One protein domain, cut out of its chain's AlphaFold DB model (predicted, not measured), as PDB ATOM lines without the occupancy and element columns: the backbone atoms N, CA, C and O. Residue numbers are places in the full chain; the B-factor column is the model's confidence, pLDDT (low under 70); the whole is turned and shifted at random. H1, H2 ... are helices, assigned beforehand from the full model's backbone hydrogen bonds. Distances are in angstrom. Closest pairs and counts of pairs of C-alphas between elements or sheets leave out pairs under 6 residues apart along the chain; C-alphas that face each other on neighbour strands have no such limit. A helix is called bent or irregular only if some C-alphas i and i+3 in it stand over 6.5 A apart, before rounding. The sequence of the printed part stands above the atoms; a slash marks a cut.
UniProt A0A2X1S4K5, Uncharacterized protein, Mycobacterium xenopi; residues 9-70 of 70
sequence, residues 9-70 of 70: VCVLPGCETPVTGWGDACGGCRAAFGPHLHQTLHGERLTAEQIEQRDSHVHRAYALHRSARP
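This is residues 9 to 70 of the 70 residues of an uncharacterized protein of Mycobacterium xenopi (UniProt A0A2X1S4K5). A long helix, H2, kinks partway and its far part, residues 59 to 67, sticks out from a body made largely of loops; the unnamed stretch 9 to 26 lies between H2 and a short, irregular helix, H1. The printed part has 62 residues with two named helices, H1 then H2, and no named strand. It is all helix by class, though under half of the residues are in named elements. It is loose, with a radius of gyration of the C-alphas of 13.9 A, and elongated, spanning 44 by 24 by 20 A.

Find C-alpha 48 at (15.626, -35.630, 52.555); from there H2, residues 48 to 67, runs 27.0 A to C-alpha 67 at (-3.411, -41.768, 34.380). H1, residues 27 to 36, begins at (24.818, -52.635, 51.475).

Near residue 55, H2 has a kink of 41 degrees; it is only just irregular, C-alphas 54 and 57 being 6.9 A apart. In H1, irregular too, C-alphas 32 and 35 are 9.3 A apart. H1 and H2 are apart. O i to N i+4 pairs within hydrogen-bond range are 14 of 16 in H2 and 4 of 6 in H1.

The farthest C-alphas, His 42 and Pro 70, are 47.1 A apart. The printed part has no cut, and the link from H1 to H2 is long, with 11 residues. Look for pLDDT under 70 at residues 41 to 42 and 69 to 70.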
ATOM      1  N   VAL A   9      15.488 -44.162  53.584       93.81
ATOM      2  CA  VAL A   9      15.575 -45.331  52.705       93.81
ATOM      3  C   VAL A   9      16.734 -45.159  51.731       93.81
ATOM      4  O   VAL A   9      17.262 -44.058  51.561       93.81
ATOM      5  N   CYS A  10      17.153 -46.264  51.120       93.31
ATOM      6  CA  CYS A  10      18.221 -46.284  50.132       93.31
ATOM      7  C   CYS A  10      18.038 -45.179  49.075       93.31
ATOM      8  O   CYS A  10      16.982 -45.046  48.466       93.31
ATOM      9  N   VAL A  11      19.097 -44.411  48.818       91.44
ATOM     10  CA  VAL A  11      19.087 -43.279  47.874       91.44
ATOM     11  C   VAL A  11      18.878 -43.690  46.411       91.44
ATOM     12  O   VAL A  11      18.604 -42.834  45.560       91.44
ATOM     13  N   LEU A  12      19.048 -44.983  46.102       89.94
ATOM     14  CA  LEU A  12      18.882 -45.504  44.751       89.94
ATOM     15  C   LEU A  12      17.399 -45.721  44.422       89.94
ATOM     16  O   LEU A  12      16.708 -46.403  45.184       89.94
ATOM     17  N   PRO A  13      16.921 -45.206  43.272       84.69
ATOM     18  CA  PRO A  13      15.525 -45.337  42.870       84.69
ATOM     19  C   PRO A  13      15.039 -46.791  42.884       84.69
ATOM     20  O   PRO A  13      15.707 -47.683  42.362       84.69
ATOM     21  N   GLY A  14      13.858 -47.018  43.462       85.81
ATOM     22  CA  GLY A  14      13.211 -48.334  43.517       85.81
ATOM     23  C   GLY A  14      13.715 -49.271  44.621       85.81
ATOM     24  O   GLY A  14      13.198 -50.378  44.742       85.81
ATOM     25  N   CYS A  15      14.689 -48.861  45.440       91.25
ATOM     26  CA  CYS A  15      15.120 -49.624  46.608       91.25
ATOM     27  C   CYS A  15      14.516 -49.040  47.892       91.25
ATOM     28  O   CYS A  15      14.846 -47.931  48.294       91.25
ATOM     29  N   GLU A  16      13.687 -49.818  48.585       92.50
ATOM     30  CA  GLU A  16      13.009 -49.387  49.821       92.50
ATOM     31  C   GLU A  16      13.742 -49.838  51.098       92.50
ATOM     32  O   GLU A  16      13.209 -49.756  52.201       92.50
ATOM     33  N   THR A  17      14.976 -50.344  50.971       95.19
ATOM     34  CA  THR A  17      15.747 -50.828  52.127       95.19
ATOM     35  C   THR A  17      16.053 -49.672  53.086       95.19
ATOM     36  O   THR A  17      16.658 -48.690  52.644       95.19
ATOM     37  N   PRO A  18      15.705 -49.786  54.383       94.12
ATOM     38  CA  PRO A  18      16.048 -48.779  55.380       94.12
ATOM     39  C   PRO A  18      17.560 -48.600  55.513       94.12
ATOM     40  O   PRO A  18      18.328 -49.562  55.436       94.12
ATOM     41  N   VAL A  19      17.988 -47.363  55.741       94.12
ATOM     42  CA  VAL A  19      19.396 -46.999  55.934       94.12
ATOM     43  C   VAL A  19      19.548 -46.051  57.120       94.12
ATOM     44  O   VAL A  19      18.576 -45.496  57.627       94.12
ATOM     45  N   THR A  20      20.782 -45.873  57.583       91.62
ATOM     46  CA  THR A  20      21.071 -45.073  58.779       91.62
ATOM     47  C   THR A  20      20.934 -43.571  58.536       91.62
ATOM     48  O   THR A  20      20.563 -42.841  59.452       91.62
ATOM     49  N   GLY A  21      21.225 -43.090  57.323       90.94
ATOM     50  CA  GLY A  21      21.151 -41.670  56.995       90.94
ATOM     51  C   GLY A  21      20.613 -41.403  55.596       90.94
ATOM     52  O   GLY A  21      20.760 -42.215  54.683       90.94
ATOM     53  N   TRP A  22      20.011 -40.229  55.419       91.69
ATOM     54  CA  TRP A  22      19.616 -39.745  54.098       91.69
ATOM     55  C   TRP A  22      20.824 -39.701  53.157       91.69
ATOM     56  O   TRP A  22      21.950 -39.404  53.565       91.69
ATOM     57  N   GLY A  23      20.591 -40.074  51.902       90.00
ATOM     58  CA  GLY A  23      21.634 -40.141  50.884       90.00
ATOM     59  C   GLY A  23      22.497 -41.407  50.924       90.00
ATOM     60  O   GLY A  23      23.360 -41.562  50.064       90.00
ATOM     61  N   ASP A  24      22.277 -42.336  51.863       91.56
ATOM     62  CA  ASP A  24      22.981 -43.621  51.862       91.56
ATOM     63  C   ASP A  24      22.435 -44.588  50.806       91.56
ATOM     64  O   ASP A  24      21.233 -44.824  50.702       91.56
ATOM     65  N   ALA A  25      23.339 -45.255  50.089       91.81
ATOM     66  CA  ALA A  25      23.020 -46.512  49.418       91.81
ATOM     67  C   ALA A  25      23.108 -47.672  50.424       91.81
ATOM     68  O   ALA A  25      24.064 -47.730  51.205       91.81
ATOM     69  N   CYS A  26      22.163 -48.614  50.393       94.12
ATOM     70  CA  CYS A  26      22.202 -49.806  51.242       94.12
ATOM     71  C   CYS A  26      23.348 -50.759  50.837       94.12
ATOM     72  O   CYS A  26      23.871 -50.690  49.721       94.12
ATOM     73  N   GLY A  27      23.731 -51.679  51.730       93.75
ATOM     74  CA  GLY A  27      24.818 -52.635  51.475       93.75
ATOM     75  C   GLY A  27      24.597 -53.503  50.228       93.75
ATOM     76  O   GLY A  27      25.538 -53.729  49.472       93.75
ATOM     77  N   GLY A  28      23.350 -53.909  49.962       95.00
ATOM     78  CA  GLY A  28      22.995 -54.692  48.773       95.00
ATOM     79  C   GLY A  28      23.234 -53.927  47.472       95.00
ATOM     80  O   GLY A  28      23.893 -54.433  46.569       95.00
ATOM     81  N   CYS A  29      22.783 -52.675  47.396       94.38
ATOM     82  CA  CYS A  29      23.040 -51.817  46.242       94.38
ATOM     83  C   CYS A  29      24.533 -51.512  46.071       94.38
ATOM     84  O   CYS A  29      25.044 -51.571  44.956       94.38
ATOM     85  N   ARG A  30      25.260 -51.243  47.165       92.19
ATOM     86  CA  ARG A  30      26.718 -51.048  47.106       92.19
ATOM     87  C   ARG A  30      27.431 -52.271  46.536       92.19
ATOM     88  O   ARG A  30      28.324 -52.103  45.718       92.19
ATOM     89  N   ALA A  31      27.023 -53.475  46.930       93.50
ATOM     90  CA  ALA A  31      27.596 -54.714  46.413       93.50
ATOM     91  C   ALA A  31      27.216 -54.968  44.945       93.50
ATOM     92  O   ALA A  31      28.075 -55.334  44.151       93.50
ATOM     93  N   ALA A  32      25.949 -54.747  44.579       94.38
ATOM     94  CA  ALA A  32      25.439 -55.027  43.238       94.38
ATOM     95  C   ALA A  32      26.034 -54.102  42.166       94.38
ATOM     96  O   ALA A  32      26.425 -54.565  41.099       94.38
ATOM     97  N   PHE A  33      26.106 -52.800  42.444       90.19
ATOM     98  CA  PHE A  33      26.652 -51.826  41.498       90.19
ATOM     99  C   PHE A  33      28.168 -51.641  41.653       90.19
ATOM    100  O   PHE A  33      28.841 -51.256  40.697       90.19
ATOM    101  N   GLY A  34      28.717 -51.910  42.842       86.81
ATOM    102  CA  GLY A  34      30.152 -51.894  43.094       86.81
ATOM    103  C   GLY A  34      30.814 -50.576  42.658       86.81
ATOM    104  O   GLY A  34      30.330 -49.503  43.028       86.81
ATOM    105  N   PRO A  35      31.891 -50.628  41.853       85.25
ATOM    106  CA  PRO A  35      32.599 -49.442  41.364       85.25
ATOM    107  C   PRO A  35      31.767 -48.504  40.477       85.25
ATOM    108  O   PRO A  35      32.159 -47.358  40.275       85.25
ATOM    109  N   HIS A  36      30.635 -48.963  39.934       86.88
ATOM    110  CA  HIS A  36      29.761 -48.117  39.116       86.88
ATOM    111  C   HIS A  36      28.959 -47.114  39.950       86.88
ATOM    112  O   HIS A  36      28.457 -46.132  39.406       86.88
ATOM    113  N   LEU A  37      28.853 -47.323  41.266       85.56
ATOM    114  CA  LEU A  37      28.375 -46.278  42.160       85.56
ATOM    115  C   LEU A  37      29.499 -45.283  42.399       85.56
ATOM    116  O   LEU A  37      30.461 -45.577  43.108       85.56
ATOM    117  N   HIS A  38      29.339 -44.082  41.851       77.06
ATOM    118  CA  HIS A  38      30.237 -42.980  42.148       77.06
ATOM    119  C   HIS A  38      30.077 -42.566  43.617       77.06
ATOM    120  O   HIS A  38      29.171 -41.816  43.982       77.06
ATOM    121  N   GLN A  39      30.953 -43.086  44.471       71.06
ATOM    122  CA  GLN A  39      31.035 -42.704  45.874       71.06
ATOM    123  C   GLN A  39      32.040 -41.568  45.992       71.06
ATOM    124  O   GLN A  39      33.251 -41.781  45.964       71.06
ATOM    125  N   THR A  40      31.549 -40.343  46.128       72.44
ATOM    126  CA  THR A  40      32.420 -39.224  46.476       72.44
ATOM    127  C   THR A  40      32.836 -39.425  47.934       72.44
ATOM    128  O   THR A  40      32.029 -39.200  48.832       72.44
ATOM    129  N   LEU A  41      34.076 -39.878  48.175       63.50
ATOM    130  CA  LEU A  41      34.594 -40.231  49.514       63.50
ATOM    131  C   LEU A  41      34.452 -39.103  50.560       63.50
ATOM    132  O   LEU A  41      34.472 -39.376  51.757       63.50
ATOM    133  N   HIS A  42      34.251 -37.862  50.107       68.38
ATOM    134  CA  HIS A  42      34.005 -36.671  50.927       68.38
ATOM    135  C   HIS A  42      32.864 -35.796  50.382       68.38
ATOM    136  O   HIS A  42      32.817 -34.600  50.649       68.38
ATOM    137  N   GLY A  43      31.980 -36.363  49.560       71.69
ATOM    138  CA  GLY A  43      30.833 -35.622  49.043       71.69
ATOM    139  C   GLY A  43      29.776 -35.439  50.121       71.69
ATOM    140  O   GLY A  43      29.559 -36.330  50.946       71.69
ATOM    141  N   GLU A  44      29.093 -34.299  50.091       83.00
ATOM    142  CA  GLU A  44      27.906 -34.110  50.914       83.00
ATOM    143  C   GLU A  44      26.820 -35.096  50.485       83.00
ATOM    144  O   GLU A  44      26.532 -35.281  49.299       83.00
ATOM    145  N   ARG A  45      26.234 -35.768  51.477       86.19
ATOM    146  CA  ARG A  45      25.081 -36.633  51.250       86.19
ATOM    147  C   ARG A  45      23.864 -35.768  50.978       86.19
ATOM    148  O   ARG A  45      23.699 -34.723  51.599       86.19
ATOM    149  N   LEU A  46      22.992 -36.253  50.102       87.94
ATOM    150  CA  LEU A  46      21.723 -35.584  49.863       87.94
ATOM    151  C   LEU A  46      20.859 -35.613  51.130       87.94
ATOM    152  O   LEU A  46      20.696 -36.668  51.753       87.94
ATOM    153  N   THR A  47      20.278 -34.469  51.483       91.19
ATOM    154  CA  THR A  47      19.237 -34.377  52.514       91.19
ATOM    155  C   THR A  47      17.925 -34.982  52.012       91.19
ATOM    156  O   THR A  47      17.750 -35.232  50.817       91.19
ATOM    157  N   ALA A  48      16.971 -35.195  52.921       89.75
ATOM    158  CA  ALA A  48      15.626 -35.630  52.555       89.75
ATOM    159  C   ALA A  48      14.969 -34.676  51.541       89.75
ATOM    160  O   ALA A  48      14.424 -35.140  50.542       89.75
ATOM    161  N   GLU A  49      15.085 -33.356  51.743       90.19
ATOM    162  CA  GLU A  49      14.492 -32.372  50.827       90.19
ATOM    163  C   GLU A  49      15.165 -32.394  49.453       90.19
ATOM    164  O   GLU A  49      14.492 -32.312  48.430       90.19
ATOM    165  N   GLN A  50      16.492 -32.552  49.407       91.38
ATOM    166  CA  GLN A  50      17.221 -32.650  48.141       91.38
ATOM    167  C   GLN A  50      16.843 -33.920  47.366       91.38
ATOM    168  O   GLN A  50      16.729 -33.883  46.139       91.38
ATOM    169  N   ILE A  51      16.621 -35.036  48.067       90.06
ATOM    170  CA  ILE A  51      16.132 -36.287  47.468       90.06
ATOM    171  C   ILE A  51      14.711 -36.100  46.934       90.06
ATOM    172  O   ILE A  51      14.445 -36.431  45.781       90.06
ATOM    173  N   GLU A  52      13.810 -35.519  47.726       89.56
ATOM    174  CA  GLU A  52      12.434 -35.252  47.300       89.56
ATOM    175  C   GLU A  52      12.396 -34.330  46.076       89.56
ATOM    176  O   GLU A  52      11.699 -34.613  45.098       89.56
ATOM    177  N   GLN A  53      13.200 -33.265  46.079       90.69
ATOM    178  CA  GLN A  53      13.307 -32.344  44.954       90.69
ATOM    179  C   GLN A  53      13.793 -33.064  43.690       90.69
ATOM    180  O   GLN A  53      13.180 -32.899  42.630       90.69
ATOM    181  N   ARG A  54      14.840 -33.895  43.805       87.06
ATOM    182  CA  ARG A  54      15.373 -34.724  42.709       87.06
ATOM    183  C   ARG A  54      14.300 -35.658  42.139       87.06
ATOM    184  O   ARG A  54      14.157 -35.749  40.921       87.06
ATOM    185  N   ASP A  55      13.536 -36.321  43.004       89.75
ATOM    186  CA  ASP A  55      12.614 -37.397  42.616       89.75
ATOM    187  C   ASP A  55      11.233 -36.881  42.173       89.75
ATOM    188  O   ASP A  55      10.513 -37.559  41.431       89.75
ATOM    189  N   SER A  56      10.875 -35.648  42.551       89.50
ATOM    190  CA  SER A  56       9.576 -35.021  42.267       89.50
ATOM    191  C   SER A  56       9.194 -35.045  40.781       89.50
ATOM    192  O   SER A  56       8.050 -35.346  40.425       89.50
ATOM    193  N   HIS A  57      10.158 -34.782  39.894       87.06
ATOM    194  CA  HIS A  57       9.933 -34.766  38.451       87.06
ATOM    195  C   HIS A  57       9.559 -36.157  37.923       87.06
ATOM    196  O   HIS A  57       8.594 -36.306  37.171       87.06
ATOM    197  N   VAL A  58      10.292 -37.181  38.362       87.31
ATOM    198  CA  VAL A  58      10.081 -38.573  37.951       87.31
ATOM    199  C   VAL A  58       8.734 -39.075  38.464       87.31
ATOM    200  O   VAL A  58       7.953 -39.636  37.692       87.31
ATOM    201  N   HIS A  59       8.403 -38.804  39.730       87.06
ATOM    202  CA  HIS A  59       7.097 -39.150  40.293       87.06
ATOM    203  C   HIS A  59       5.944 -38.527  39.503       87.06
ATOM    204  O   HIS A  59       4.971 -39.219  39.187       87.06
ATOM    205  N   ARG A  60       6.068 -37.251  39.118       88.00
ATOM    206  CA  ARG A  60       5.063 -36.567  38.297       88.00
ATOM    207  C   ARG A  60       4.913 -37.216  36.920       88.00
ATOM    208  O   ARG A  60       3.786 -37.450  36.490       88.00
ATOM    209  N   ALA A  61       6.017 -37.533  36.246       89.06
ATOM    210  CA  ALA A  61       5.986 -38.181  34.936       89.06
ATOM    211  C   ALA A  61       5.292 -39.556  34.989       89.06
ATOM    212  O   ALA A  61       4.396 -39.833  34.190       89.06
ATOM    213  N   TYR A  62       5.629 -40.392  35.977       86.25
ATOM    214  CA  TYR A  62       4.983 -41.697  36.155       86.25
ATOM    215  C   TYR A  62       3.516 -41.595  36.579       86.25
ATOM    216  O   TYR A  62       2.707 -42.433  36.179       86.25
ATOM    217  N   ALA A  63       3.142 -40.591  37.376       88.44
ATOM    218  CA  ALA A  63       1.742 -40.339  37.709       88.44
ATOM    219  C   ALA A  63       0.922 -40.021  36.448       88.44
ATOM    220  O   ALA A  63      -0.105 -40.659  36.222       88.44
ATOM    221  N   LEU A  64       1.426 -39.125  35.590       91.50
ATOM    222  CA  LEU A  64       0.795 -38.788  34.310       91.50
ATOM    223  C   LEU A  64       0.674 -40.012  33.396       91.50
ATOM    224  O   LEU A  64      -0.405 -40.294  32.878       91.50
ATOM    225  N   HIS A  65       1.751 -40.787  33.250       89.56
ATOM    226  CA  HIS A  65       1.735 -42.000  32.435       89.56
ATOM    227  C   HIS A  65       0.712 -43.027  32.943       89.56
ATOM    228  O   HIS A  65       0.000 -43.633  32.148       89.56
ATOM    229  N   ARG A  66       0.601 -43.227  34.265       89.12
ATOM    230  CA  ARG A  66      -0.407 -44.131  34.843       89.12
ATOM    231  C   ARG A  66      -1.832 -43.644  34.599       89.12
ATOM    232  O   ARG A  66      -2.683 -44.473  34.313       89.12
ATOM    233  N   SER A  67      -2.082 -42.335  34.662       85.38
ATOM    234  CA  SER A  67      -3.411 -41.768  34.380       85.38
ATOM    235  C   SER A  67      -3.809 -41.799  32.903       85.38
ATOM    236  O   SER A  67      -4.994 -41.794  32.596       85.38
ATOM    237  N   ALA A  68      -2.834 -41.821  31.992       80.88
ATOM    238  CA  ALA A  68      -3.068 -41.875  30.551       80.88
ATOM    239  C   ALA A  68      -3.176 -43.311  30.009       80.88
ATOM    240  O   ALA A  68      -3.449 -43.500  28.823       80.88
ATOM    241  N   ARG A  69      -2.925 -44.322  30.850       69.12
ATOM    242  CA  ARG A  69      -3.049 -45.730  30.476       69.12
ATOM    243  C   ARG A  69      -4.540 -46.119  30.516       69.12
ATOM    244  O   ARG A  69      -5.133 -45.961  31.581       69.12
ATOM    245  N   PRO A  70      -5.130 -46.572  29.393       60.84
ATOM    246  CA  PRO A  70      -6.527 -47.004  29.342       60.84
ATOM    247  C   PRO A  70      -6.782 -48.264  30.176       60.84
ATOM    248  O   PRO A  70      -5.819 -49.042  30.396       60.84
TER     249      PRO A  70